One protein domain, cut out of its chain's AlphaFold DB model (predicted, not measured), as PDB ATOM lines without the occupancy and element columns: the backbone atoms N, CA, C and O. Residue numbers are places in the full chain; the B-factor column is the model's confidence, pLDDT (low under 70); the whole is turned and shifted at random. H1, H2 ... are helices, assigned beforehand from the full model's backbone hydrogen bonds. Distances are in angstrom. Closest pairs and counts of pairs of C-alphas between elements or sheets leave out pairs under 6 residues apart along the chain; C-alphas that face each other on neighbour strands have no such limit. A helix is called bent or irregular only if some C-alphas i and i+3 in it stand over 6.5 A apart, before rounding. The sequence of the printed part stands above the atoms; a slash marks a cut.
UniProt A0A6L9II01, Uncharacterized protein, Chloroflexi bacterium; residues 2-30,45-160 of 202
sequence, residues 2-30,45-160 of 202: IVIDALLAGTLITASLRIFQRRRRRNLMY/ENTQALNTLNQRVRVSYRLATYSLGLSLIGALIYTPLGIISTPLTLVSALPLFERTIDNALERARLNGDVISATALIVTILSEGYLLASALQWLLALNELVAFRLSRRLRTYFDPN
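Overview. This is residues 2 to 30 and 45 to 160 of the 202 residues of an uncharacterized protein of Chloroflexi bacterium (UniProt A0A6L9II01). H2, H5 and the first arm of the bent H3 form a three-helix bundle along the long axis; H1 runs beside that arm, its residues 20 to 29 sticking out free. The second arm of H3 turns off steeply, and H4 folds back from it to H5. The printed part has 145 residues, with five named helices, H1 to H5 in order, and no named strand: all helix. It is compact, with a radius of gyration of the C-alphas of 16.8 A, yet elongated, spanning 55 by 35 by 27 A.

Arrangement. H1, residues 2 to 29, only just touches H3a, residues 79 to 92, with 3 pairs of C-alphas within 8 A, Thr 11 and Pro 87 closest at 6.9 A. H2, residues 45 to 76, forms a helical hairpin with H3a, at a shallow tilt of 14 degrees; the closest C-alphas, of Gly 74 and Gly 82, are 4.3 A apart. H3, residues 79 to 107, was assigned as one helix by its hydrogen bonds but is bent, C-alphas 92 and 95 being 7.2 A apart; H3a and H3b, residues 95 to 107, stand at a steep tilt of 50 degrees. H4, residues 112 to 125, touches H3b, the C-alphas of Thr 100 and Val 114 closest at 5.5 A. H5, residues 129 to 153, forms a helical hairpin with H4, the C-alphas of Thr 123 and Ala 132 closest at 5.6 A. H5 also touches H2, the C-alphas of Ala 64 and Trp 137 closest at 4.9 A. Every O i to N i+4 pair is within hydrogen-bond range in H2, H3b, H4 and H5; H1 has 23 of 24, H3a 6 of 10.

Along the chain. H1 begins at C-alpha 2 (134.759, 151.608, 152.652) and is 40.5 A long; H2 is 46.7 A. H5, 35.7 A, ends at C-alpha 153 (125.400, 121.410, 192.088).

Size, cuts and confidence. Residues 31 to 44 are not printed, a gap of 16.1 A between C-alphas 30 and 45. The links printed whole are tight. Confidence is low, under 70, in 55 residues, among them 19 to 30 and 153 to 160.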
ATOM      1  N   ILE A   2     134.531 150.422 151.784       59.31
ATOM      2  CA  ILE A   2     134.759 151.608 152.652       59.31
ATOM      3  C   ILE A   2     133.609 151.921 153.639       59.31
ATOM      4  O   ILE A   2     133.851 152.259 154.794       59.31
ATOM      5  N   VAL A   3     132.347 151.782 153.218       55.31
ATOM      6  CA  VAL A   3     131.178 152.055 154.084       55.31
ATOM      7  C   VAL A   3     131.038 151.022 155.216       55.31
ATOM      8  O   VAL A   3     130.584 151.358 156.308       55.31
ATOM      9  N   ILE A   4     131.449 149.776 154.972       53.75
ATOM     10  CA  ILE A   4     131.375 148.669 155.937       53.75
ATOM     11  C   ILE A   4     132.458 148.850 157.003       53.75
ATOM     12  O   ILE A   4     132.156 148.779 158.194       53.75
ATOM     13  N   ASP A   5     133.675 149.196 156.581       51.75
ATOM     14  CA  ASP A   5     134.786 149.497 157.489       51.75
ATOM     15  C   ASP A   5     134.472 150.716 158.365       51.75
ATOM     16  O   ASP A   5     134.742 150.709 159.565       51.75
ATOM     17  N   ALA A   6     133.811 151.735 157.804       56.75
ATOM     18  CA  ALA A   6     133.366 152.911 158.551       56.75
ATOM     19  C   ALA A   6     132.278 152.581 159.594       56.75
ATOM     20  O   ALA A   6     132.306 153.115 160.704       56.75
ATOM     21  N   LEU A   7     131.337 151.684 159.273       62.97
ATOM     22  CA  LEU A   7     130.304 151.215 160.208       62.97
ATOM     23  C   LEU A   7     130.892 150.342 161.324       62.97
ATOM     24  O   LEU A   7     130.537 150.513 162.494       62.97
ATOM     25  N   LEU A   8     131.818 149.441 160.992       55.25
ATOM     26  CA  LEU A   8     132.530 148.623 161.974       55.25
ATOM     27  C   LEU A   8     133.399 149.492 162.885       55.25
ATOM     28  O   LEU A   8     133.285 149.389 164.102       55.25
ATOM     29  N   ALA A   9     134.181 150.419 162.330       63.09
ATOM     30  CA  ALA A   9     134.974 151.362 163.114       63.09
ATOM     31  C   ALA A   9     134.084 152.250 163.998       63.09
ATOM     32  O   ALA A   9     134.355 152.407 165.186       63.09
ATOM     33  N   GLY A  10     132.979 152.775 163.463       63.69
ATOM     34  CA  GLY A  10     132.035 153.601 164.217       63.69
ATOM     35  C   GLY A  10     131.372 152.850 165.374       63.69
ATOM     36  O   GLY A  10     131.291 153.371 166.490       63.69
ATOM     37  N   THR A  11     130.942 151.606 165.154       64.69
ATOM     38  CA  THR A  11     130.362 150.760 166.213       64.69
ATOM     39  C   THR A  11     131.404 150.345 167.248       64.69
ATOM     40  O   THR A  11     131.114 150.387 168.443       64.69
ATOM     41  N   LEU A  12     132.635 150.047 166.828       64.06
ATOM     42  CA  LEU A  12     133.741 149.731 167.731       64.06
ATOM     43  C   LEU A  12     134.117 150.940 168.602       64.06
ATOM     44  O   LEU A  12     134.249 150.808 169.819       64.06
ATOM     45  N   ILE A  13     134.231 152.131 168.008       74.25
ATOM     46  CA  ILE A  13     134.564 153.383 168.705       74.25
ATOM     47  C   ILE A  13     133.454 153.761 169.686       74.25
ATOM     48  O   ILE A  13     133.730 154.041 170.852       74.25
ATOM     49  N   THR A  14     132.192 153.728 169.254       71.88
ATOM     50  CA  THR A  14     131.051 154.055 170.127       71.88
ATOM     51  C   THR A  14     130.885 153.040 171.257       71.88
ATOM     52  O   THR A  14     130.614 153.437 172.393       71.88
ATOM     53  N   ALA A  15     131.116 151.750 171.001       62.28
ATOM     54  CA  ALA A  15     131.143 150.717 172.032       62.28
ATOM     55  C   ALA A  15     132.274 150.953 173.045       62.28
ATOM     56  O   ALA A  15     132.023 150.954 174.251       62.28
ATOM     57  N   SER A  16     133.485 151.240 172.563       54.34
ATOM     58  CA  SER A  16     134.665 151.520 173.394       54.34
ATOM     59  C   SER A  16     134.455 152.754 174.276       54.34
ATOM     60  O   SER A  16     134.688 152.709 175.483       54.34
ATOM     61  N   LEU A  17     133.916 153.837 173.705       69.50
ATOM     62  CA  LEU A  17     133.539 155.051 174.433       69.50
ATOM     63  C   LEU A  17     132.482 154.770 175.502       69.50
ATOM     64  O   LEU A  17     132.583 155.269 176.623       69.50
ATOM     65  N   ARG A  18     131.476 153.950 175.188       70.94
ATOM     66  CA  ARG A  18     130.406 153.610 176.133       70.94
ATOM     67  C   ARG A  18     130.912 152.751 177.291       70.94
ATOM     68  O   ARG A  18     130.499 152.980 178.430       70.94
ATOM     69  N   ILE A  19     131.813 151.805 177.022       61.62
ATOM     70  CA  ILE A  19     132.502 151.006 178.048       61.62
ATOM     71  C   ILE A  19     133.347 151.925 178.936       61.62
ATOM     72  O   ILE A  19     133.220 151.882 180.161       61.62
ATOM     73  N   PHE A  20     134.130 152.826 178.337       61.19
ATOM     74  CA  PHE A  20     134.976 153.771 179.069       61.19
ATOM     75  C   PHE A  20     134.158 154.705 179.975       61.19
ATOM     76  O   PHE A  20     134.471 154.878 181.155       61.19
ATOM     77  N   GLN A  21     133.045 155.247 179.472       67.81
ATOM     78  CA  GLN A  21     132.139 156.085 180.262       67.81
ATOM     79  C   GLN A  21     131.461 155.312 181.402       67.81
ATOM     80  O   GLN A  21     131.309 155.850 182.503       67.81
ATOM     81  N   ARG A  22     131.072 154.046 181.182       57.19
ATOM     82  CA  ARG A  22     130.530 153.187 182.247       57.19
ATOM     83  C   ARG A  22     131.568 152.878 183.321       57.19
ATOM     84  O   ARG A  22     131.215 152.931 184.499       57.19
ATOM     85  N   ARG A  23     132.826 152.625 182.944       54.91
ATOM     86  CA  ARG A  23     133.945 152.450 183.888       54.91
ATOM     87  C   ARG A  23     134.148 153.707 184.735       54.91
ATOM     88  O   ARG A  23     134.191 153.619 185.959       54.91
ATOM     89  N   ARG A  24     134.142 154.890 184.106       49.06
ATOM     90  CA  ARG A  24     134.273 156.175 184.813       49.06
ATOM     91  C   ARG A  24     133.132 156.428 185.807       49.06
ATOM     92  O   ARG A  24     133.385 156.949 186.886       49.06
ATOM     93  N   ARG A  25     131.891 156.036 185.484       48.06
ATOM     94  CA  ARG A  25     130.744 156.179 186.405       48.06
ATOM     95  C   ARG A  25     130.746 155.161 187.544       48.06
ATOM     96  O   ARG A  25     130.412 155.528 188.663       48.06
ATOM     97  N   ARG A  26     131.138 153.908 187.292       46.38
ATOM     98  CA  ARG A  26     131.219 152.878 188.343       46.38
ATOM     99  C   ARG A  26     132.272 153.212 189.398       46.38
ATOM    100  O   ARG A  26     131.978 153.079 190.579       46.38
ATOM    101  N   ASN A  27     133.422 153.750 188.993       38.34
ATOM    102  CA  ASN A  27     134.462 154.162 189.940       38.34
ATOM    103  C   ASN A  27     134.055 155.358 190.814       38.34
ATOM    104  O   ASN A  27     134.606 155.510 191.894       38.34
ATOM    105  N   LEU A  28     133.090 156.183 190.396       38.91
ATOM    106  CA  LEU A  28     132.565 157.282 191.218       38.91
ATOM    107  C   LEU A  28     131.466 156.832 192.194       38.91
ATOM    108  O   LEU A  28     131.295 157.446 193.241       38.91
ATOM    109  N   MET A  29     130.730 155.763 191.876       35.59
ATOM    110  CA  MET A  29     129.563 155.336 192.660       35.59
ATOM    111  C   MET A  29     129.928 154.482 193.883       35.59
ATOM    112  O   MET A  29     129.208 154.517 194.873       35.59
ATOM    113  N   TYR A  30     131.074 153.792 193.862       37.50
ATOM    114  CA  TYR A  30     131.578 153.043 195.024       37.50
ATOM    115  C   TYR A  30     132.028 153.935 196.195       37.50
ATOM    116  O   TYR A  30     132.124 153.452 197.316       37.50
ATOM    117  N   GLU A  45     120.583 140.434 199.614       49.69
ATOM    118  CA  GLU A  45     121.585 140.961 198.680       49.69
ATOM    119  C   GLU A  45     122.123 139.858 197.750       49.69
ATOM    120  O   GLU A  45     122.296 140.060 196.543       49.69
ATOM    121  N   ASN A  46     122.286 138.643 198.280       54.44
ATOM    122  CA  ASN A  46     122.800 137.503 197.527       54.44
ATOM    123  C   ASN A  46     121.770 136.970 196.511       54.44
ATOM    124  O   ASN A  46     122.098 136.699 195.350       54.44
ATOM    125  N   THR A  47     120.488 136.914 196.891       58.41
ATOM    126  CA  THR A  47     119.400 136.565 195.963       58.41
ATOM    127  C   THR A  47     119.217 137.614 194.861       58.41
ATOM    128  O   THR A  47     118.980 137.253 193.701       58.41
ATOM    129  N   GLN A  48     119.404 138.904 195.159       60.16
ATOM    130  CA  GLN A  48     119.367 139.969 194.154       60.16
ATOM    131  C   GLN A  48     120.565 139.900 193.187       60.16
ATOM    132  O   GLN A  48     120.385 140.006 191.966       60.16
ATOM    133  N   ALA A  49     121.776 139.631 193.684       60.59
ATOM    134  CA  ALA A  49     122.971 139.431 192.861       60.59
ATOM    135  C   ALA A  49     122.843 138.209 191.926       60.59
ATOM    136  O   ALA A  49     123.112 138.299 190.725       60.59
ATOM    137  N   LEU A  50     122.331 137.082 192.431       60.69
ATOM    138  CA  LEU A  50     122.047 135.886 191.628       60.69
ATOM    139  C   LEU A  50     120.989 136.141 190.546       60.69
ATOM    140  O   LEU A  50     121.135 135.684 189.406       60.69
ATOM    141  N   ASN A  51     119.936 136.892 190.873       65.81
ATOM    142  CA  ASN A  51     118.876 137.228 189.923       65.81
ATOM    143  C   ASN A  51     119.369 138.157 188.805       65.81
ATOM    144  O   ASN A  51     119.065 137.914 187.633       65.81
ATOM    145  N   THR A  52     120.180 139.165 189.133       67.25
ATOM    146  CA  THR A  52     120.777 140.058 188.125       67.25
ATOM    147  C   THR A  52     121.755 139.315 187.211       67.25
ATOM    148  O   THR A  52     121.734 139.521 185.993       67.25
ATOM    149  N   LEU A  53     122.550 138.384 187.751       64.25
ATOM    150  CA  LEU A  53     123.443 137.530 186.964       64.25
ATOM    151  C   LEU A  53     122.660 136.608 186.016       64.25
ATOM    152  O   LEU A  53     122.957 136.556 184.822       64.25
ATOM    153  N   ASN A  54     121.617 135.940 186.514       70.62
ATOM    154  CA  ASN A  54     120.738 135.084 185.712       70.62
ATOM    155  C   ASN A  54     120.065 135.869 184.572       70.62
ATOM    156  O   ASN A  54     119.994 135.400 183.433       70.62
ATOM    157  N   GLN A  55     119.600 137.088 184.859       72.62
ATOM    158  CA  GLN A  55     119.009 137.959 183.849       72.62
ATOM    159  C   GLN A  55     120.039 138.358 182.786       72.62
ATOM    160  O   GLN A  55     119.732 138.285 181.596       72.62
ATOM    161  N   ARG A  56     121.273 138.697 183.186       70.31
ATOM    162  CA  ARG A  56     122.363 139.028 182.255       70.31
ATOM    163  C   ARG A  56     122.697 137.852 181.335       70.31
ATOM    164  O   ARG A  56     122.685 138.031 180.122       70.31
ATOM    165  N   VAL A  57     122.909 136.656 181.888       70.31
ATOM    166  CA  VAL A  57     123.221 135.438 181.112       70.31
ATOM    167  C   VAL A  57     122.095 135.117 180.124       70.31
ATOM    168  O   VAL A  57     122.343 134.847 178.949       70.31
ATOM    169  N   ARG A  58     120.833 135.218 180.560       75.62
ATOM    170  CA  ARG A  58     119.674 134.963 179.694       75.62
ATOM    171  C   ARG A  58     119.554 135.983 178.560       75.62
ATOM    172  O   ARG A  58     119.204 135.601 177.446       75.62
ATOM    173  N   VAL A  59     119.815 137.262 178.832       76.38
ATOM    174  CA  VAL A  59     119.795 138.318 177.808       76.38
ATOM    175  C   VAL A  59     120.927 138.115 176.802       76.38
ATOM    176  O   VAL A  59     120.654 138.135 175.604       76.38
ATOM    177  N   SER A  60     122.153 137.836 177.259       74.50
ATOM    178  CA  SER A  60     123.291 137.541 176.377       74.50
ATOM    179  C   SER A  60     123.006 136.353 175.459       74.50
ATOM    180  O   SER A  60     123.197 136.453 174.251       74.50
ATOM    181  N   TYR A  61     122.459 135.261 176.004       78.75
ATOM    182  CA  TYR A  61     122.087 134.085 175.215       78.75
ATOM    183  C   TYR A  61     121.008 134.385 174.166       78.75
ATOM    184  O   TYR A  61     121.114 133.950 173.019       78.75
ATOM    185  N   ARG A  62     119.974 135.159 174.526       84.88
ATOM    186  CA  ARG A  62     118.929 135.574 173.573       84.88
ATOM    187  C   ARG A  62     119.510 136.420 172.444       84.88
ATOM    188  O   ARG A  62     119.230 136.135 171.286       84.88
ATOM    189  N   LEU A  63     120.346 137.407 172.772       79.88
ATOM    190  CA  LEU A  63     121.009 138.253 171.777       79.88
ATOM    191  C   LEU A  63     121.900 137.434 170.842       79.88
ATOM    192  O   LEU A  63     121.819 137.610 169.630       79.88
ATOM    193  N   ALA A  64     122.682 136.497 171.380       80.25
ATOM    194  CA  ALA A  64     123.508 135.608 170.570       80.25
ATOM    195  C   ALA A  64     122.660 134.698 169.662       80.25
ATOM    196  O   ALA A  64     122.998 134.500 168.501       80.25
ATOM    197  N   THR A  65     121.520 134.201 170.155       84.88
ATOM    198  CA  THR A  65     120.587 133.374 169.366       84.88
ATOM    199  C   THR A  65     119.964 134.168 168.216       84.88
ATOM    200  O   THR A  65     119.910 133.678 167.091       84.88
ATOM    201  N   TYR A  66     119.534 135.409 168.468       85.44
ATOM    202  CA  TYR A  66     119.030 136.287 167.409       85.44
ATOM    203  C   TYR A  66     120.117 136.637 166.400       85.44
ATOM    204  O   TYR A  66     119.851 136.631 165.203       85.44
ATOM    205  N   SER A  67     121.338 136.886 166.874       81.88
ATOM    206  CA  SER A  67     122.477 137.165 166.004       81.88
ATOM    207  C   SER A  67     122.790 135.998 165.076       81.88
ATOM    208  O   SER A  67     122.896 136.191 163.869       81.88
ATOM    209  N   LEU A  68     122.840 134.777 165.618       83.69
ATOM    210  CA  LEU A  68     123.026 133.556 164.840       83.69
ATOM    211  C   LEU A  68     121.911 133.376 163.804       83.69
ATOM    212  O   LEU A  68     122.197 133.128 162.637       83.69
ATOM    213  N   GLY A  69     120.648 133.546 164.206       83.00
ATOM    214  CA  GLY A  69     119.511 133.446 163.290       83.00
ATOM    215  C   GLY A  69     119.590 134.461 162.147       83.00
ATOM    216  O   GLY A  69     119.391 134.103 160.989       83.00
ATOM    217  N   LEU A  70     119.953 135.711 162.455       83.50
ATOM    218  CA  LEU A  70     120.119 136.764 161.454       83.50
ATOM    219  C   LEU A  70     121.293 136.471 160.509       83.50
ATOM    220  O   LEU A  70     121.177 136.682 159.305       83.50
ATOM    221  N   SER A  71     122.402 135.952 161.042       83.06
ATOM    222  CA  SER A  71     123.575 135.566 160.251       83.06
ATOM    223  C   SER A  71     123.282 134.367 159.345       83.06
ATOM    224  O   SER A  71     123.687 134.363 158.186       83.06
ATOM    225  N   LEU A  72     122.513 133.385 159.824       85.88
ATOM    226  CA  LEU A  72     122.089 132.217 159.046       85.88
ATOM    227  C   LEU A  72     121.158 132.617 157.892       85.88
ATOM    228  O   LEU A  72     121.368 132.206 156.754       85.88
ATOM    229  N   ILE A  73     120.167 133.472 158.170       83.38
ATOM    230  CA  ILE A  73     119.289 134.057 157.144       83.38
ATOM    231  C   ILE A  73     120.111 134.889 156.153       83.38
ATOM    232  O   ILE A  73     119.880 134.816 154.947       83.38
ATOM    233  N   GLY A  74     121.092 135.648 156.646       80.25
ATOM    234  CA  GLY A  74     121.997 136.428 155.811       80.25
ATOM    235  C   GLY A  74     122.843 135.562 154.878       80.25
ATOM    236  O   GLY A  74     122.995 135.893 153.710       80.25
ATOM    237  N   ALA A  75     123.336 134.424 155.362       82.56
ATOM    238  CA  ALA A  75     124.115 133.487 154.561       82.56
ATOM    239  C   ALA A  75     123.270 132.748 153.505       82.56
ATOM    240  O   ALA A  75     123.777 132.450 152.429       82.56
ATOM    241  N   LEU A  76     121.999 132.451 153.804       83.75
ATOM    242  CA  LEU A  76     121.125 131.654 152.934       83.75
ATOM    243  C   LEU A  76     120.312 132.483 151.933       83.75
ATOM    244  O   LEU A  76     120.120 132.052 150.800       83.75
ATOM    245  N   ILE A  77     119.779 133.626 152.365       87.62
ATOM    246  CA  ILE A  77     118.750 134.370 151.624       87.62
ATOM    247  C   ILE A  77     119.293 135.705 151.113       87.62
ATOM    248  O   ILE A  77     119.024 136.087 149.977       87.62
ATOM    249  N   TYR A  78     120.026 136.444 151.953       77.38
ATOM    250  CA  TYR A  78     120.390 137.826 151.645       77.38
ATOM    251  C   TYR A  78     121.686 138.248 152.339       77.38
ATOM    252  O   TYR A  78     121.672 138.694 153.485       77.38
ATOM    253  N   THR A  79     122.810 138.185 151.628       75.75
ATOM    254  CA  THR A  79     124.157 138.487 152.152       75.75
ATOM    255  C   THR A  79     124.256 139.775 152.995       75.75
ATOM    256  O   THR A  79     124.910 139.747 154.040       75.75
ATOM    257  N   PRO A  80     123.579 140.894 152.651       78.12
ATOM    258  CA  PRO A  80     123.627 142.117 153.459       78.12
ATOM    259  C   PRO A  80     123.041 141.978 154.873       78.12
ATOM    260  O   PRO A  80     123.455 142.703 155.776       78.12
ATOM    261  N   LEU A  81     122.120 141.034 155.108       74.25
ATOM    262  CA  LEU A  81     121.605 140.742 156.455       74.25
ATOM    263  C   LEU A  81     122.710 140.197 157.375       74.25
ATOM    264  O   LEU A  81     122.700 140.479 158.574       74.25
ATOM    265  N   GLY A  82     123.716 139.514 156.820       71.00
ATOM    266  CA  GLY A  82     124.900 139.081 157.564       71.00
ATOM    267  C   GLY A  82     125.677 140.258 158.163       71.00
ATOM    268  O   GLY A  82     126.115 140.182 159.307       71.00
ATOM    269  N   ILE A  83     125.740 141.391 157.458       75.38
ATOM    270  CA  ILE A  83     126.429 142.612 157.916       75.38
ATOM    271  C   ILE A  83     125.700 143.247 159.109       75.38
ATOM    272  O   ILE A  83     126.325 143.788 160.018       75.38
ATOM    273  N   ILE A  84     124.369 143.153 159.150       80.00
ATOM    274  CA  ILE A  84     123.562 143.641 160.281       80.00
ATOM    275  C   ILE A  84     123.725 142.724 161.506       80.00
ATOM    276  O   ILE A  84     123.593 143.175 162.646       80.00
ATOM    277  N   SER A  85     124.076 141.449 161.306       77.44
ATOM    278  CA  SER A  85     124.335 140.517 162.413       77.44
ATOM    279  C   SER A  85     125.630 140.840 163.167       77.44
ATOM    280  O   SER A  85     125.745 140.577 164.366       77.44
ATOM    281  N   THR A  86     126.602 141.473 162.510       80.19
ATOM    282  CA  THR A  86     127.910 141.806 163.087       80.19
ATOM    283  C   THR A  86     127.829 142.746 164.296       80.19
ATOM    284  O   THR A  86     128.351 142.375 165.352       80.19
ATOM    285  N   PRO A  87     127.152 143.915 164.238       81.94
ATOM    286  CA  PRO A  87     127.011 144.786 165.404       81.94
ATOM    287  C   PRO A  87     126.242 144.107 166.543       81.94
ATOM    288  O   PRO A  87     126.569 144.317 167.710       81.94
ATOM    289  N   LEU A  88     125.265 143.249 166.232       80.56
ATOM    290  CA  LEU A  88     124.532 142.496 167.249       80.56
ATOM    291  C   LEU A  88     125.440 141.471 167.952       80.56
ATOM    292  O   LEU A  88     125.419 141.355 169.179       80.56
ATOM    293  N   THR A  89     126.296 140.794 167.181       80.81
ATOM    294  CA  THR A  89     127.322 139.873 167.692       80.81
ATOM    295  C   THR A  89     128.298 140.607 168.610       80.81
ATOM    296  O   THR A  89     128.489 140.184 169.750       80.81
ATOM    297  N   LEU A  90     128.823 141.759 168.177       84.06
ATOM    298  CA  LEU A  90     129.707 142.623 168.971       84.06
ATOM    299  C   LEU A  90     129.062 143.066 170.287       84.06
ATOM    300  O   LEU A  90     129.678 142.946 171.344       84.06
ATOM    301  N   VAL A  91     127.806 143.524 170.250       82.25
ATOM    302  CA  VAL A  91     127.073 143.937 171.458       82.25
ATOM    303  C   VAL A  91     126.913 142.775 172.434       82.25
ATOM    304  O   VAL A  91     127.069 142.960 173.641       82.25
ATOM    305  N   SER A  92     126.636 141.570 171.934       79.25
ATOM    306  CA  SER A  92     126.538 140.384 172.787       79.25
ATOM    307  C   SER A  92     127.892 139.941 173.362       79.25
ATOM    308  O   SER A  92     127.918 139.360 174.446       79.25
ATOM    309  N   ALA A  93     129.002 140.247 172.677       80.31
ATOM    310  CA  ALA A  93     130.370 139.907 173.077       80.31
ATOM    311  C   ALA A  93     131.024 140.944 174.012       80.31
ATOM    312  O   ALA A  93     132.016 140.636 174.666       80.31
ATOM    313  N   LEU A  94     130.445 142.143 174.158       80.69
ATOM    314  CA  LEU A  94     130.883 143.164 175.126       80.69
ATOM    315  C   LEU A  94     131.244 142.629 176.525       80.69
ATOM    316  O   LEU A  94     132.339 142.937 176.988       80.69
ATOM    317  N   PRO A  95     130.394 141.840 177.218       73.88
ATOM    318  CA  PRO A  95     130.735 141.307 178.538       73.88
ATOM    319  C   PRO A  95     131.995 140.433 178.537       73.88
ATOM    320  O   PRO A  95     132.721 140.412 179.529       73.88
ATOM    321  N   LEU A  96     132.253 139.718 177.441       76.62
ATOM    322  CA  LEU A  96     133.435 138.881 177.277       76.62
ATOM    323  C   LEU A  96     134.679 139.744 177.049       76.62
ATOM    324  O   LEU A  96     135.703 139.507 177.683       76.62
ATOM    325  N   PHE A  97     134.577 140.802 176.241       80.06
ATOM    326  CA  PHE A  97     135.666 141.766 176.074       80.06
ATOM    327  C   PHE A  97     135.998 142.512 177.367       80.06
ATOM    328  O   PHE A  97     137.174 142.647 177.685       80.06
ATOM    329  N   GLU A  98     134.992 142.938 178.138       76.94
ATOM    330  CA  GLU A  98     135.196 143.560 179.456       76.94
ATOM    331  C   GLU A  98     136.016 142.633 180.368       76.94
ATOM    332  O   GLU A  98     137.091 143.021 180.819       76.94
ATOM    333  N   ARG A  99     135.583 141.374 180.536       69.31
ATOM    334  CA  ARG A  99     136.311 140.376 181.342       69.31
ATOM    335  C   ARG A  99     137.715 140.102 180.821       69.31
ATOM    336  O   ARG A  99     138.638 139.913 181.604       69.31
ATOM    337  N   THR A 100     137.875 140.059 179.503       74.50
ATOM    338  CA  THR A 100     139.170 139.799 178.873       74.50
ATOM    339  C   THR A 100     140.145 140.940 179.132       74.50
ATOM    340  O   THR A 100     141.300 140.683 179.453       74.50
ATOM    341  N   ILE A 101     139.685 142.190 179.027       74.19
ATOM    342  CA  ILE A 101     140.494 143.383 179.297       74.19
ATOM    343  C   ILE A 101     140.851 143.459 180.781       74.19
ATOM    344  O   ILE A 101     142.011 143.709 181.098       74.19
ATOM    345  N   ASP A 102     139.887 143.212 181.673       70.69
ATOM    346  CA  ASP A 102     140.122 143.162 183.120       70.69
ATOM    347  C   ASP A 102     141.195 142.103 183.441       70.69
ATOM    348  O   ASP A 102     142.229 142.411 184.029       70.69
ATOM    349  N   ASN A 103     141.026 140.881 182.927       65.25
ATOM    350  CA  ASN A 103     141.976 139.786 183.128       65.25
ATOM    351  C   ASN A 103     143.358 140.061 182.515       65.25
ATOM    352  O   ASN A 103     144.373 139.718 183.119       65.25
ATOM    353  N   ALA A 104     143.424 140.643 181.316       68.75
ATOM    354  CA  ALA A 104     144.689 140.904 180.635       68.75
ATOM    355  C   ALA A 104     145.501 142.004 181.333       68.75
ATOM    356  O   ALA A 104     146.717 141.861 181.462       68.75
ATOM    357  N   LEU A 105     144.837 143.068 181.803       70.94
ATOM    358  CA  LEU A 105     145.483 144.186 182.494       70.94
ATOM    359  C   LEU A 105     145.907 143.826 183.919       70.94
ATOM    360  O   LEU A 105     146.976 144.248 184.343       70.94
ATOM    361  N   GLU A 106     145.098 143.053 184.645       64.81
ATOM    362  CA  GLU A 106     145.406 142.693 186.034       64.81
ATOM    363  C   GLU A 106     146.401 141.529 186.131       64.81
ATOM    364  O   GLU A 106     147.284 141.548 186.980       64.81
ATOM    365  N   ARG A 107     146.295 140.502 185.271       57.47
ATOM    366  CA  ARG A 107     147.081 139.259 185.432       57.47
ATOM    367  C   ARG A 107     148.277 139.124 184.509       57.47
ATOM    368  O   ARG A 107     149.110 138.262 184.778       57.47
ATOM    369  N   ALA A 108     148.304 139.834 183.379       61.22
ATOM    370  CA  ALA A 108     149.206 139.544 182.257       61.22
ATOM    371  C   ALA A 108     149.268 138.040 181.879       61.22
ATOM    372  O   ALA A 108     150.254 137.561 181.320       61.22
ATOM    373  N   ARG A 109     148.218 137.264 182.196       62.44
ATOM    374  CA  ARG A 109     148.141 135.824 181.926       62.44
ATOM    375  C   ARG A 109     147.219 135.572 180.749       62.44
ATOM    376  O   ARG A 109     146.099 136.081 180.702       62.44
ATOM    377  N   LEU A 110     147.675 134.717 179.838       64.69
ATOM    378  CA  LEU A 110     146.842 134.167 178.777       64.69
ATOM    379  C   LEU A 110     145.777 133.268 179.408       64.69
ATOM    380  O   LEU A 110     146.077 132.180 179.894       64.69
ATOM    381  N   ASN A 111     144.540 133.758 179.439       71.38
ATOM    382  CA  ASN A 111     143.382 133.015 179.921       71.38
ATOM    383  C   ASN A 111     142.514 132.557 178.737       71.38
ATOM    384  O   ASN A 111     142.593 133.139 177.652       71.38
ATOM    385  N   GLY A 112     141.659 131.550 178.943       69.44
ATOM    386  CA  GLY A 112     140.745 131.056 177.900       69.44
ATOM    387  C   GLY A 112     139.860 132.159 177.303       69.44
ATOM    388  O   GLY A 112     139.602 132.167 176.100       69.44
ATOM    389  N   ASP A 113     139.501 133.153 178.120       72.88
ATOM    390  CA  ASP A 113     138.759 134.343 177.696       72.88
ATOM    391  C   ASP A 113     139.511 135.142 176.620       72.88
ATOM    392  O   ASP A 113     138.917 135.511 175.611       72.88
ATOM    393  N   VAL A 114     140.830 135.329 176.775       78.06
ATOM    394  CA  VAL A 114     141.675 136.038 175.796       78.06
ATOM    395  C   VAL A 114     141.655 135.311 174.462       78.06
ATOM    396  O   VAL A 114     141.375 135.927 173.441       78.06
ATOM    397  N   ILE A 115     141.863 133.993 174.476       81.19
ATOM    398  CA  ILE A 115     141.840 133.168 173.262       81.19
ATOM    399  C   ILE A 115     140.480 133.288 172.566       81.19
ATOM    400  O   ILE A 115     140.424 133.497 171.356       81.19
ATOM    401  N   SER A 116     139.385 133.211 173.326       79.12
ATOM    402  CA  SER A 116     138.030 133.313 172.778       79.12
ATOM    403  C   SER A 116     137.728 134.697 172.188       79.12
ATOM    404  O   SER A 116     137.170 134.791 171.094       79.12
ATOM    405  N   ALA A 117     138.168 135.772 172.852       83.31
ATOM    406  CA  ALA A 117     138.012 137.143 172.384       83.31
ATOM    407  C   ALA A 117     138.824 137.394 171.109       83.31
ATOM    408  O   ALA A 117     138.305 137.958 170.145       83.31
ATOM    409  N   THR A 118     140.082 136.947 171.076       85.19
ATOM    410  CA  THR A 118     140.946 137.074 169.899       85.19
ATOM    411  C   THR A 118     140.394 136.267 168.730       85.19
ATOM    412  O   THR A 118     140.296 136.803 167.631       85.19
ATOM    413  N   ALA A 119     139.960 135.024 168.960       86.56
ATOM    414  CA  ALA A 119     139.333 134.200 167.928       86.56
ATOM    415  C   ALA A 119     138.094 134.888 167.338       86.56
ATOM    416  O   ALA A 119     137.937 134.933 166.118       86.56
ATOM    417  N   LEU A 120     137.249 135.489 168.181       87.19
ATOM    418  CA  LEU A 120     136.058 136.211 167.739       87.19
ATOM    419  C   LEU A 120     136.415 137.443 166.891       87.19
ATOM    420  O   LEU A 120     135.836 137.633 165.825       87.19
ATOM    421  N   ILE A 121     137.405 138.237 167.310       87.00
ATOM    422  CA  ILE A 121     137.883 139.410 166.557       87.00
ATOM    423  C   ILE A 121     138.467 138.994 165.201       87.00
ATOM    424  O   ILE A 121     138.087 139.554 164.175       87.00
ATOM    425  N   VAL A 122     139.352 137.992 165.180       87.44
ATOM    426  CA  VAL A 122     139.981 137.482 163.948       87.44
ATOM    427  C   VAL A 122     138.925 136.961 162.976       87.44
ATOM    428  O   VAL A 122     139.002 137.219 161.775       87.44
ATOM    429  N   THR A 123     137.905 136.280 163.495       86.81
ATOM    430  CA  THR A 123     136.809 135.753 162.678       86.81
ATOM    431  C   THR A 123     135.976 136.878 162.057       86.81
ATOM    432  O   THR A 123     135.625 136.790 160.883       86.81
ATOM    433  N   ILE A 124     135.693 137.954 162.804       85.00
ATOM    434  CA  ILE A 124     134.986 139.131 162.271       85.00
ATOM    435  C   ILE A 124     135.823 139.832 161.193       85.00
ATOM    436  O   ILE A 124     135.283 140.188 160.150       85.00
ATOM    437  N   LEU A 125     137.128 140.005 161.424       85.25
ATOM    438  CA  LEU A 125     138.043 140.640 160.465       85.25
ATOM    439  C   LEU A 125     138.214 139.828 159.178       85.25
ATOM    440  O   LEU A 125     138.426 140.404 158.119       85.25
ATOM    441  N   SER A 126     138.090 138.503 159.262       87.06
ATOM    442  CA  SER A 126     138.157 137.596 158.109       87.06
ATOM    443  C   SER A 126     136.819 137.471 157.364       87.06
ATOM    444  O   SER A 126     136.620 136.507 156.631       87.06
ATOM    445  N   GLU A 127     135.870 138.384 157.606       83.25
ATOM    446  CA  GLU A 127     134.508 138.380 157.042       83.25
ATOM    447  C   GLU A 127     133.687 137.108 157.358       83.25
ATOM    448  O   GLU A 127     132.644 136.838 156.762       83.25
ATOM    449  N   GLY A 128     134.109 136.330 158.359       84.19
ATOM    450  CA  GLY A 128     133.465 135.093 158.793       84.19
ATOM    451  C   GLY A 128     132.243 135.330 159.684       84.19
ATOM    452  O   GLY A 128     132.158 134.749 160.763       84.19
ATOM    453  N   TYR A 129     131.292 136.176 159.277       83.75
ATOM    454  CA  TYR A 129     130.181 136.643 160.132       83.75
ATOM    455  C   TYR A 129     129.331 135.508 160.729       83.75
ATOM    456  O   TYR A 129     128.982 135.533 161.915       83.75
ATOM    457  N   LEU A 130     129.053 134.470 159.934       84.19
ATOM    458  CA  LEU A 130     128.333 133.282 160.396       84.19
ATOM    459  C   LEU A 130     129.133 132.524 161.464       84.19
ATOM    460  O   LEU A 130     128.589 132.113 162.484       84.19
ATOM    461  N   LEU A 131     130.438 132.370 161.251       86.56
ATOM    462  CA  LEU A 131     131.311 131.653 162.175       86.56
ATOM    463  C   LEU A 131     131.502 132.446 163.477       86.56
ATOM    464  O   LEU A 131     131.466 131.863 164.555       86.56
ATOM    465  N   ALA A 132     131.598 133.776 163.393       86.75
ATOM    466  CA  ALA A 132     131.673 134.658 164.554       86.75
ATOM    467  C   ALA A 132     130.391 134.597 165.401       86.75
ATOM    468  O   ALA A 132     130.460 134.475 166.625       86.75
ATOM    469  N   SER A 133     129.216 134.635 164.761       86.00
ATOM    470  CA  SER A 133     127.931 134.526 165.465       86.00
ATOM    471  C   SER A 133     127.715 133.134 166.071       86.00
ATOM    472  O   SER A 133     127.217 133.036 167.194       86.00
ATOM    473  N   ALA A 134     128.165 132.069 165.402       86.06
ATOM    474  CA  ALA A 134     128.155 130.707 165.939       86.06
ATOM    475  C   ALA A 134     129.086 130.539 167.142       86.06
ATOM    476  O   ALA A 134     128.684 129.977 168.162       86.06
ATOM    477  N   LEU A 135     130.306 131.070 167.059       87.75
ATOM    478  CA  LEU A 135     131.280 131.026 168.146       87.75
ATOM    479  C   LEU A 135     130.766 131.792 169.372       87.75
ATOM    480  O   LEU A 135     130.793 131.273 170.487       87.75
ATOM    481  N   GLN A 136     130.189 132.975 169.160       87.62
ATOM    482  CA  GLN A 136     129.565 133.760 170.223       87.62
ATOM    483  C   GLN A 136     128.350 133.057 170.846       87.62
ATOM    484  O   GLN A 136     128.159 133.096 172.064       87.62
ATOM    485  N   TRP A 137     127.530 132.393 170.031       89.25
ATOM    486  CA  TRP A 137     126.402 131.604 170.515       89.25
ATOM    487  C   TRP A 137     126.853 130.412 171.360       89.25
ATOM    488  O   TRP A 137     126.298 130.194 172.436       89.25
ATOM    489  N   LEU A 138     127.896 129.694 170.934       84.25
ATOM    490  CA  LEU A 138     128.491 128.599 171.704       84.25
ATOM    491  C   LEU A 138     129.049 129.079 173.046       84.25
ATOM    492  O   LEU A 138     128.812 128.432 174.065       84.25
ATOM    493  N   LEU A 139     129.730 130.228 173.074       82.88
ATOM    494  CA  LEU A 139     130.225 130.827 174.317       82.88
ATOM    495  C   LEU A 139     129.072 131.185 175.265       82.88
ATOM    496  O   LEU A 139     129.089 130.793 176.431       82.88
ATOM    497  N   ALA A 140     128.027 131.847 174.760       78.31
ATOM    498  CA  ALA A 140     126.852 132.192 175.559       78.31
ATOM    499  C   ALA A 140     126.081 130.950 176.045       78.31
ATOM    500  O   ALA A 140     125.537 130.940 177.153       78.31
ATOM    501  N   LEU A 141     126.034 129.888 175.235       79.69
ATOM    502  CA  LEU A 141     125.454 128.606 175.622       79.69
ATOM    503  C   LEU A 141     126.278 127.951 176.730       79.69
ATOM    504  O   LEU A 141     125.697 127.482 177.706       79.69
ATOM    505  N   ASN A 142     127.607 127.963 176.618       77.81
ATOM    506  CA  ASN A 142     128.495 127.432 177.645       77.81
ATOM    507  C   ASN A 142     128.319 128.180 178.975       77.81
ATOM    508  O   ASN A 142     128.148 127.542 180.008       77.81
ATOM    509  N   GLU A 143     128.234 129.515 178.962       73.31
ATOM    510  CA  GLU A 143     127.937 130.301 180.170       73.31
ATOM    511  C   GLU A 143     126.589 129.929 180.796       73.31
ATOM    512  O   GLU A 143     126.471 129.802 182.016       73.31
ATOM    513  N   LEU A 144     125.559 129.725 179.973       74.19
ATOM    514  CA  LEU A 144     124.229 129.343 180.438       74.19
ATOM    515  C   LEU A 144     124.202 127.918 181.005       74.19
ATOM    516  O   LEU A 144     123.525 127.668 182.006       74.19
ATOM    517  N   VAL A 145     124.940 126.988 180.394       72.88
ATOM    518  CA  VAL A 145     125.108 125.621 180.897       72.88
ATOM    519  C   VAL A 145     125.897 125.637 182.197       72.88
ATOM    520  O   VAL A 145     125.405 125.089 183.178       72.88
ATOM    521  N   ALA A 146     127.041 126.320 182.245       70.25
ATOM    522  CA  ALA A 146     127.853 126.479 183.445       70.25
ATOM    523  C   ALA A 146     127.028 127.078 184.591       70.25
ATOM    524  O   ALA A 146     127.007 126.510 185.678       70.25
ATOM    525  N   PHE A 147     126.253 128.138 184.323       67.94
ATOM    526  CA  PHE A 147     125.361 128.768 185.301       67.94
ATOM    527  C   PHE A 147     124.278 127.811 185.823       67.94
ATOM    528  O   PHE A 147     123.954 127.810 187.013       67.94
ATOM    529  N   ARG A 148     123.684 126.991 184.944       75.12
ATOM    530  CA  ARG A 148     122.689 125.976 185.333       75.12
ATOM    531  C   ARG A 148     123.319 124.830 186.116       75.12
ATOM    532  O   ARG A 148     122.685 124.325 187.040       75.12
ATOM    533  N   LEU A 149     124.527 124.418 185.741       70.31
ATOM    534  CA  LEU A 149     125.249 123.321 186.372       70.31
ATOM    535  C   LEU A 149     125.656 123.706 187.792       70.31
ATOM    536  O   LEU A 149     125.336 122.979 188.725       70.31
ATOM    537  N   SER A 150     126.241 124.890 187.975       63.81
ATOM    538  CA  SER A 150     126.568 125.421 189.301       63.81
ATOM    539  C   SER A 150     125.322 125.627 190.163       63.81
ATOM    540  O   SER A 150     125.359 125.390 191.369       63.81
ATOM    541  N   ARG A 151     124.175 125.971 189.553       66.06
ATOM    542  CA  ARG A 151     122.901 126.100 190.280       66.06
ATOM    543  C   ARG A 151     122.386 124.743 190.750       66.06
ATOM    544  O   ARG A 151     121.862 124.646 191.853       66.06
ATOM    545  N   ARG A 152     122.524 123.703 189.922       70.31
ATOM    546  CA  ARG A 152     122.148 122.327 190.281       70.31
ATOM    547  C   ARG A 152     123.081 121.728 191.327       70.31
ATOM    548  O   ARG A 152     122.601 121.050 192.225       70.31
ATOM    549  N   LEU A 153     124.380 121.984 191.213       68.56
ATOM    550  CA  LEU A 153     125.400 121.410 192.088       68.56
ATOM    551  C   LEU A 153     125.575 122.185 193.403       68.56
ATOM    552  O   LEU A 153     126.356 121.751 194.240       68.56
ATOM    553  N   ARG A 154     124.875 123.317 193.596       59.34
ATOM    554  CA  ARG A 154     125.083 124.251 194.724       59.34
ATOM    555  C   ARG A 154     126.559 124.622 194.927       59.34
ATOM    556  O   ARG A 154     126.977 124.936 196.029       59.34
ATOM    557  N   THR A 155     127.351 124.608 193.857       54.03
ATOM    558  CA  THR A 155     128.753 125.047 193.885       54.03
ATOM    559  C   THR A 155     128.882 126.558 193.703       54.03
ATOM    560  O   THR A 155     129.988 127.077 193.572       54.03
ATOM    561  N   TYR A 156     127.759 127.283 193.693       49.34
ATOM    562  CA  TYR A 156     127.791 128.696 194.039       49.34
ATOM    563  C   TYR A 156     128.282 128.821 195.472       49.34
ATOM    564  O   TYR A 156     127.847 128.066 196.334       49.34
ATOM    565  N   PHE A 157     129.189 129.765 195.706       42.53
ATOM    566  CA  PHE A 157     129.578 130.157 197.051       42.53
ATOM    567  C   PHE A 157     128.307 130.579 197.803       42.53
ATOM    568  O   PHE A 157     127.766 131.656 197.555       42.53
ATOM    569  N   ASP A 158     127.784 129.674 198.628       40.78
ATOM    570  CA  ASP A 158     126.639 129.887 199.503       40.78
ATOM    571  C   ASP A 158     127.206 130.264 200.879       40.78
ATOM    572  O   ASP A 158     127.662 129.378 201.610       40.78
ATOM    573  N   PRO A 159     127.268 131.562 201.229       42.09
ATOM    574  CA  PRO A 159     127.826 132.005 202.505       42.09
ATOM    575  C   PRO A 159     127.032 131.474 203.710       42.09
ATOM    576  O   PRO A 159     127.558 131.475 204.820       42.09
ATOM    577  N   ASN A 160     125.810 130.966 203.501       39.50
ATOM    578  CA  ASN A 160     124.944 130.439 204.554       39.50
ATOM    579  C   ASN A 160     125.132 128.929 204.790       39.50
ATOM    580  O   ASN A 160     124.605 128.387 205.758       39.50
TER     581      ASN A 160